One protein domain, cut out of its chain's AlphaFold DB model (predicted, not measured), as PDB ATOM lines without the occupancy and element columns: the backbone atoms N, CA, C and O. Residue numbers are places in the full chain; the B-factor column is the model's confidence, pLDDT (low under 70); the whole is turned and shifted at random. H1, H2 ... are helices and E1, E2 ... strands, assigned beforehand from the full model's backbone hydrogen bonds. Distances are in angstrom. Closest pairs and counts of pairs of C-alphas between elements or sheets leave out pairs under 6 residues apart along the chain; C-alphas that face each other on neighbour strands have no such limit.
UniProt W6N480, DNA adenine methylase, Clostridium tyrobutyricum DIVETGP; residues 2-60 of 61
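What this domain is: This is residues 2 to 60 of the 61 residues of the protein "DNA adenine methylase" of Clostridium tyrobutyricum DIVETGP (UniProt W6N480). A narrow three-stranded sheet forms the body of a rod, with the long loop of the hairpin E2 and E3, residues 39 to 52, reaching to one end and the helix H1 near the other. The short helix H2 grazes the sheet with its residues 24 to 25. The printed part has 59 residues, with two named helices and three named strands in the order H1, E1, H2, E2, E3; the antiparallel sheet runs E1, E3, E2, and the class is mixed, helices and strands. The whole is loose, with a radius of gyration of the C-alphas of 14.6 A and spans of 46 by 21 by 16 A.

Where its parts are: E3, residues 53 to 59, is 18.8 A long and ends at C-alpha 59 (112.972, 229.923, 242.676). E2, residues 32 to 38, measures 18.3 A, and E1, residues 15 to 19, 13.3 A. H1, residues 2 to 9, measures 10.9 A from C-alpha 2 (109.165, 239.273, 228.854); H2, residues 22 to 27, measures 8.5 A.

How they stand to each other: The sheet is only just strongly twisted, its C-alphas up to 4.4 A off the best plane. Inner strand E3 is antiparallel to E1, with N 16 and O 58 within hydrogen-bond range at 2.8 A, and to E2, with N 34 and O 57 at 2.8 A. E1, H2 and E2 form a split strand-helix-strand unit, two strands running the same way with E3 between them; its crossover is right-handed. H1 is not on the sheet; it is close to but not clearly touching H2, the closest C-alphas, of Cys 4 and Leu 27, being 7.4 A apart. In H1 and H2 every O i to N i+4 pair is within hydrogen-bond range.

The domain as a whole: The C-alphas farthest apart, of Asn 9 and Lys 47, are 45.9 A apart. The printed part has no cut, and the link from E2 to E3 is long. Residues 37 to 53 have pLDDT under 70.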
ATOM      1  N   ARG A   2     107.910 238.544 228.599       70.69
ATOM      2  CA  ARG A   2     109.165 239.273 228.854       70.69
ATOM      3  C   ARG A   2     109.822 238.982 230.214       70.69
ATOM      4  O   ARG A   2     111.038 238.998 230.312       70.69
ATOM      5  N   LEU A   3     109.031 238.714 231.257       74.25
ATOM      6  CA  LEU A   3     109.557 238.483 232.608       74.25
ATOM      7  C   LEU A   3     110.264 237.122 232.732       74.25
ATOM      8  O   LEU A   3     111.362 237.064 233.270       74.25
ATOM      9  N   CYS A   4     109.681 236.051 232.180       70.75
ATOM     10  CA  CYS A   4     110.267 234.705 232.226       70.75
ATOM     11  C   CYS A   4     111.605 234.640 231.471       70.75
ATOM     12  O   CYS A   4     112.565 234.069 231.974       70.75
ATOM     13  N   GLU A   5     111.721 235.299 230.316       78.06
ATOM     14  CA  GLU A   5     112.986 235.368 229.568       78.06
ATOM     15  C   GLU A   5     114.079 236.131 230.329       78.06
ATOM     16  O   GLU A   5     115.231 235.698 230.363       78.06
ATOM     17  N   VAL A   6     113.717 237.233 230.995       80.44
ATOM     18  CA  VAL A   6     114.645 237.988 231.853       80.44
ATOM     19  C   VAL A   6     115.093 237.138 233.038       80.44
ATOM     20  O   VAL A   6     116.278 237.112 233.348       80.44
ATOM     21  N   LEU A   7     114.173 236.400 233.659       75.88
ATOM     22  CA  LEU A   7     114.469 235.487 234.761       75.88
ATOM     23  C   LEU A   7     115.329 234.297 234.311       75.88
ATOM     24  O   LEU A   7     116.236 233.908 235.034       75.88
ATOM     25  N   LYS A   8     115.131 233.766 233.097       74.88
ATOM     26  CA  LYS A   8     116.022 232.747 232.509       74.88
ATOM     27  C   LYS A   8     117.438 233.284 232.279       74.88
ATOM     28  O   LYS A   8     118.396 232.524 232.369       74.88
ATOM     29  N   ASN A   9     117.584 234.574 231.977       78.75
ATOM     30  CA  ASN A   9     118.886 235.197 231.725       78.75
ATOM     31  C   ASN A   9     119.539 235.795 232.986       78.75
ATOM     32  O   ASN A   9     120.716 236.161 232.963       78.75
ATOM     33  N   VAL A  10     118.801 235.912 234.095       83.06
ATOM     34  CA  VAL A  10     119.326 236.518 235.315       83.06
ATOM     35  C   VAL A  10     120.273 235.537 236.010       83.06
ATOM     36  O   VAL A  10     119.904 234.434 236.396       83.06
ATOM     37  N   LYS A  11     121.527 235.956 236.212       73.69
ATOM     38  CA  LYS A  11     122.506 235.203 237.021       73.69
ATOM     39  C   LYS A  11     122.276 235.347 238.533       73.69
ATOM     40  O   LYS A  11     123.011 234.769 239.328       73.69
ATOM     41  N   GLY A  12     121.302 236.164 238.930       80.12
ATOM     42  CA  GLY A  12     120.924 236.378 240.322       80.12
ATOM     43  C   GLY A  12     119.986 235.286 240.835       80.12
ATOM     44  O   GLY A  12     119.193 234.721 240.083       80.12
ATOM     45  N   ARG A  13     120.039 235.015 242.141       83.50
ATOM     46  CA  ARG A  13     119.009 234.210 242.806       83.50
ATOM     47  C   ARG A  13     117.740 235.047 242.902       83.50
ATOM     48  O   ARG A  13     117.797 236.181 243.377       83.50
ATOM     49  N   PHE A  14     116.615 234.491 242.479       83.88
ATOM     50  CA  PHE A  14     115.312 235.127 242.633       83.88
ATOM     51  C   PHE A  14     114.315 234.164 243.265       83.88
ATOM     52  O   PHE A  14     114.468 232.944 243.177       83.88
ATOM     53  N   ILE A  15     113.305 234.756 243.900       86.31
ATOM     54  CA  ILE A  15     112.129 234.085 244.439       86.31
ATOM     55  C   ILE A  15     110.912 234.890 244.001       86.31
ATOM     56  O   ILE A  15     110.900 236.113 244.140       86.31
ATOM     57  N   LEU A  16     109.896 234.207 243.490       84.88
ATOM     58  CA  LEU A  16     108.596 234.773 243.157       84.88
ATOM     59  C   LEU A  16     107.534 234.024 243.944       84.88
ATOM     60  O   LEU A  16     107.514 232.799 243.914       84.88
ATOM     61  N   SER A  17     106.644 234.752 244.611       81.81
ATOM     62  CA  SER A  17     105.418 234.186 245.170       81.81
ATOM     63  C   SER A  17     104.257 234.532 244.247       81.81
ATOM     64  O   SER A  17     103.899 235.703 244.098       81.81
ATOM     65  N   TYR A  18     103.679 233.525 243.616       84.56
ATOM     66  CA  TYR A  18     102.448 233.638 242.847       84.56
ATOM     67  C   TYR A  18     101.312 232.908 243.567       84.56
ATOM     68  O   TYR A  18     101.555 232.066 244.423       84.56
ATOM     69  N   ASN A  19     100.066 233.216 243.212       81.69
ATOM     70  CA  ASN A  19      98.952 232.339 243.572       81.69
ATOM     71  C   ASN A  19      99.025 231.054 242.737       81.69
ATOM     72  O   ASN A  19      99.529 231.081 241.609       81.69
ATOM     73  N   ASP A  20      98.505 229.955 243.276       78.06
ATOM     74  CA  ASP A  20      98.362 228.697 242.552       78.06
ATOM     75  C   ASP A  20      97.436 228.889 241.355       78.06
ATOM     76  O   ASP A  20      96.239 229.152 241.460       78.06
ATOM     77  N   CYS A  21      98.058 228.871 240.186       80.50
ATOM     78  CA  CYS A  21      97.424 229.038 238.897       80.50
ATOM     79  C   CYS A  21      98.182 228.161 237.917       80.50
ATOM     80  O   CYS A  21      99.405 228.281 237.789       80.50
ATOM     81  N   GLU A  22      97.444 227.344 237.171       81.88
ATOM     82  CA  GLU A  22      97.989 226.459 236.136       81.88
ATOM     83  C   GLU A  22      98.919 227.213 235.175       81.88
ATOM     84  O   GLU A  22     100.008 226.748 234.856       81.88
ATOM     85  N   PHE A  23      98.553 228.452 234.826       84.06
ATOM     86  CA  PHE A  23      99.352 229.322 233.964       84.06
ATOM     87  C   PHE A  23     100.769 229.580 234.497       84.06
ATOM     88  O   PHE A  23     101.734 229.534 233.741       84.06
ATOM     89  N   VAL A  24     100.914 229.861 235.794       83.19
ATOM     90  CA  VAL A  24     102.223 230.124 236.414       83.19
ATOM     91  C   VAL A  24     103.034 228.832 236.474       83.19
ATOM     92  O   VAL A  24     104.237 228.839 236.207       83.19
ATOM     93  N   ARG A  25     102.352 227.724 236.770       83.56
ATOM     94  CA  ARG A  25     102.921 226.381 236.839       83.56
ATOM     95  C   ARG A  25     103.524 225.950 235.502       83.56
ATOM     96  O   ARG A  25     104.656 225.482 235.468       83.56
ATOM     97  N   GLU A  26     102.822 226.196 234.397       85.94
ATOM     98  CA  GLU A  26     103.340 225.943 233.050       85.94
ATOM     99  C   GLU A  26     104.436 226.934 232.636       85.94
ATOM    100  O   GLU A  26     105.444 226.528 232.053       85.94
ATOM    101  N   LEU A  27     104.273 228.225 232.952       84.56
ATOM    102  CA  LEU A  27     105.223 229.276 232.565       84.56
ATOM    103  C   LEU A  27     106.606 229.072 233.197       84.56
ATOM    104  O   LEU A  27     107.625 229.378 232.572       84.56
ATOM    105  N   TYR A  28     106.629 228.582 234.436       82.06
ATOM    106  CA  TYR A  28     107.839 228.376 235.220       82.06
ATOM    107  C   TYR A  28     108.184 226.898 235.429       82.06
ATOM    108  O   TYR A  28     109.001 226.602 236.291       82.06
ATOM    109  N   LYS A  29     107.624 225.973 234.640       82.12
ATOM    110  CA  LYS A  29     107.880 224.524 234.779       82.12
ATOM    111  C   LYS A  29     109.358 224.124 234.688       82.12
ATOM    112  O   LYS A  29     109.742 223.074 235.182       82.12
ATOM    113  N   ASP A  30     110.163 224.946 234.012       83.19
ATOM    114  CA  ASP A  30     111.614 224.760 233.878       83.19
ATOM    115  C   ASP A  30     112.394 225.241 235.123       83.19
ATOM    116  O   ASP A  30     113.605 225.052 235.201       83.19
ATOM    117  N   PHE A  31     111.729 225.912 236.066       83.00
ATOM    118  CA  PHE A  31     112.293 226.422 237.315       83.00
ATOM    119  C   PHE A  31     111.805 225.597 238.513       83.00
ATOM    120  O   PHE A  31     110.861 224.817 238.407       83.00
ATOM    121  N   ASN A  32     112.418 225.805 239.682       85.19
ATOM    122  CA  ASN A  32     111.951 225.177 240.915       85.19
ATOM    123  C   ASN A  32     110.660 225.854 241.374       85.19
ATOM    124  O   ASN A  32     110.687 227.012 241.787       85.19
ATOM    125  N   ILE A  33     109.545 225.127 241.316       85.75
ATOM    126  CA  ILE A  33     108.249 225.559 241.840       85.75
ATOM    127  C   ILE A  33     107.967 224.785 243.130       85.75
ATOM    128  O   ILE A  33     107.892 223.561 243.119       85.75
ATOM    129  N   ASP A  34     107.798 225.509 244.230       85.81
ATOM    130  CA  ASP A  34     107.385 224.992 245.534       85.81
ATOM    131  C   ASP A  34     105.903 225.328 245.742       85.81
ATOM    132  O   ASP A  34     105.532 226.502 245.801       85.81
ATOM    133  N   GLU A  35     105.053 224.312 245.847       82.88
ATOM    134  CA  GLU A  35     103.654 224.481 246.244       82.88
ATOM    135  C   GLU A  35     103.574 224.672 247.756       82.88
ATOM    136  O   GLU A  35     103.955 223.794 248.530       82.88
ATOM    137  N   VAL A  36     103.082 225.830 248.187       77.19
ATOM    138  CA  VAL A  36     102.930 226.162 249.600       77.19
ATOM    139  C   VAL A  36     101.468 226.463 249.873       77.19
ATOM    140  O   VAL A  36     100.940 227.505 249.495       77.19
ATOM    141  N   GLU A  37     100.811 225.564 250.595       68.56
ATOM    142  CA  GLU A  37      99.487 225.831 251.142       68.56
ATOM    143  C   GLU A  37      99.643 226.576 252.470       68.56
ATOM    144  O   GLU A  37     100.000 225.999 253.505       68.56
ATOM    145  N   ARG A  38      99.379 227.886 252.467       62.41
ATOM    146  CA  ARG A  38      99.280 228.624 253.726       62.41
ATOM    147  C   ARG A  38      97.921 228.355 254.356       62.41
ATOM    148  O   ARG A  38      96.902 228.910 253.952       62.41
ATOM    149  N   ASN A  39      97.929 227.572 255.432       55.41
ATOM    150  CA  ASN A  39      96.848 227.626 256.405       55.41
ATOM    151  C   ASN A  39      96.864 229.012 257.058       55.41
ATOM    152  O   ASN A  39      97.869 229.440 257.633       55.41
ATOM    153  N   HIS A  40      95.756 229.741 256.947       53.78
ATOM    154  CA  HIS A  40      95.626 231.049 257.569       53.78
ATOM    155  C   HIS A  40      95.757 230.872 259.096       53.78
ATOM    156  O   HIS A  40      94.826 230.441 259.765       53.78
ATOM    157  N   ASN A  41      96.886 231.255 259.696       49.28
ATOM    158  CA  ASN A  41      97.064 231.225 261.162       49.28
ATOM    159  C   ASN A  41      96.146 232.220 261.919       49.28
ATOM    160  O   ASN A  41      96.251 232.367 263.132       49.28
ATOM    161  N   LEU A  42      95.227 232.903 261.222       50.75
ATOM    162  CA  LEU A  42      94.172 233.743 261.808       50.75
ATOM    163  C   LEU A  42      92.851 232.977 262.018       50.75
ATOM    164  O   LEU A  42      91.838 233.578 262.380       50.75
ATOM    165  N   VAL A  43      92.847 231.647 261.886       48.50
ATOM    166  CA  VAL A  43      91.723 230.770 262.271       48.50
ATOM    167  C   VAL A  43      91.717 230.548 263.794       48.50
ATOM    168  O   VAL A  43      91.647 229.440 264.307       48.50
ATOM    169  N   GLY A  44      91.819 231.640 264.551       47.06
ATOM    170  CA  GLY A  44      91.478 231.671 265.974       47.06
ATOM    171  C   GLY A  44      90.107 232.299 266.238       47.06
ATOM    172  O   GLY A  44      89.570 232.127 267.328       47.06
ATOM    173  N   LYS A  45      89.532 233.050 265.278       51.44
ATOM    174  CA  LYS A  45      88.333 233.875 265.542       51.44
ATOM    175  C   LYS A  45      87.195 233.824 264.519       51.44
ATOM    176  O   LYS A  45      86.100 234.241 264.876       51.44
ATOM    177  N   TYR A  46      87.385 233.290 263.312       48.75
ATOM    178  CA  TYR A  46      86.320 233.262 262.300       48.75
ATOM    179  C   TYR A  46      86.156 231.853 261.715       48.75
ATOM    180  O   TYR A  46      86.801 231.481 260.739       48.75
ATOM    181  N   LYS A  47      85.293 231.055 262.362       49.88
ATOM    182  CA  LYS A  47      84.643 229.878 261.769       49.88
ATOM    183  C   LYS A  47      83.779 230.380 260.611       49.88
ATOM    184  O   LYS A  47      82.761 230.981 260.913       49.88
ATOM    185  N   ASP A  48      84.228 230.245 259.364       51.31
ATOM    186  CA  ASP A  48      83.338 230.026 258.197       51.31
ATOM    187  C   ASP A  48      84.060 230.029 256.845       51.31
ATOM    188  O   ASP A  48      83.468 229.713 255.819       51.31
ATOM    189  N   LYS A  49      85.335 230.414 256.794       45.75
ATOM    190  CA  LYS A  49      86.008 230.659 255.519       45.75
ATOM    191  C   LYS A  49      87.415 230.069 255.540       45.75
ATOM    192  O   LYS A  49      88.392 230.776 255.762       45.75
ATOM    193  N   GLU A  50      87.498 228.753 255.323       50.91
ATOM    194  CA  GLU A  50      88.731 228.040 254.950       50.91
ATOM    195  C   GLU A  50      89.234 228.567 253.593       50.91
ATOM    196  O   GLU A  50      89.122 227.905 252.566       50.91
ATOM    197  N   TYR A  51      89.778 229.784 253.553       53.19
ATOM    198  CA  TYR A  51      90.591 230.204 252.415       53.19
ATOM    199  C   TYR A  51      91.974 229.593 252.608       53.19
ATOM    200  O   TYR A  51      92.873 230.206 253.186       53.19
ATOM    201  N   LYS A  52      92.115 228.338 252.175       56.34
ATOM    202  CA  LYS A  52      93.420 227.757 251.868       56.34
ATOM    203  C   LYS A  52      93.929 228.507 250.646       56.34
ATOM    204  O   LYS A  52      93.402 228.340 249.550       56.34
ATOM    205  N   TYR A  53      94.876 229.413 250.859       62.88
ATOM    206  CA  TYR A  53      95.580 230.031 249.748       62.88
ATOM    207  C   TYR A  53      96.701 229.079 249.359       62.88
ATOM    208  O   TYR A  53      97.675 228.911 250.098       62.88
ATOM    209  N   SER A  54      96.517 228.425 248.221       71.94
ATOM    210  CA  SER A  54      97.589 227.719 247.541       71.94
ATOM    211  C   SER A  54      98.465 228.780 246.875       71.94
ATOM    212  O   SER A  54      98.008 229.525 246.007       71.94
ATOM    213  N   GLU A  55      99.702 228.914 247.338       83.19
ATOM    214  CA  GLU A  55     100.714 229.797 246.764       83.19
ATOM    215  C   GLU A  55     101.781 228.949 246.059       83.19
ATOM    216  O   GLU A  55     102.119 227.851 246.494       83.19
ATOM    217  N   LEU A  56     102.339 229.470 244.969       86.62
ATOM    218  CA  LEU A  56     103.461 228.887 244.242       86.62
ATOM    219  C   LEU A  56     104.695 229.753 244.450       86.62
ATOM    220  O   LEU A  56     104.721 230.929 244.080       86.62
ATOM    221  N   ILE A  57     105.740 229.161 245.013       87.31
ATOM    222  CA  ILE A  57     107.044 229.788 245.190       87.31
ATOM    223  C   ILE A  57     107.958 229.338 244.052       87.31
ATOM    224  O   ILE A  57     108.466 228.221 244.074       87.31
ATOM    225  N   ILE A  58     108.224 230.210 243.081       87.44
ATOM    226  CA  ILE A  58     109.196 229.934 242.016       87.44
ATOM    227  C   ILE A  58     110.566 230.459 242.416       87.44
ATOM    228  O   ILE A  58     110.719 231.644 242.715       87.44
ATOM    229  N   ARG A  59     111.577 229.597 242.377       87.25
ATOM    230  CA  ARG A  59     112.972 229.923 242.676       87.25
ATOM    231  C   ARG A  59     113.914 229.382 241.600       87.25
ATOM    232  O   ARG A  59     113.614 228.411 240.913       87.25
ATOM    233  N   ASN A  60     115.062 230.032 241.448       82.75
ATOM    234  CA  ASN A  60     116.112 229.660 240.485       82.75
ATOM    235  C   ASN A  60     117.365 229.094 241.174       82.75
ATOM    236  O   ASN A  60     118.489 229.322 240.732       82.75
TER     237      ASN A  60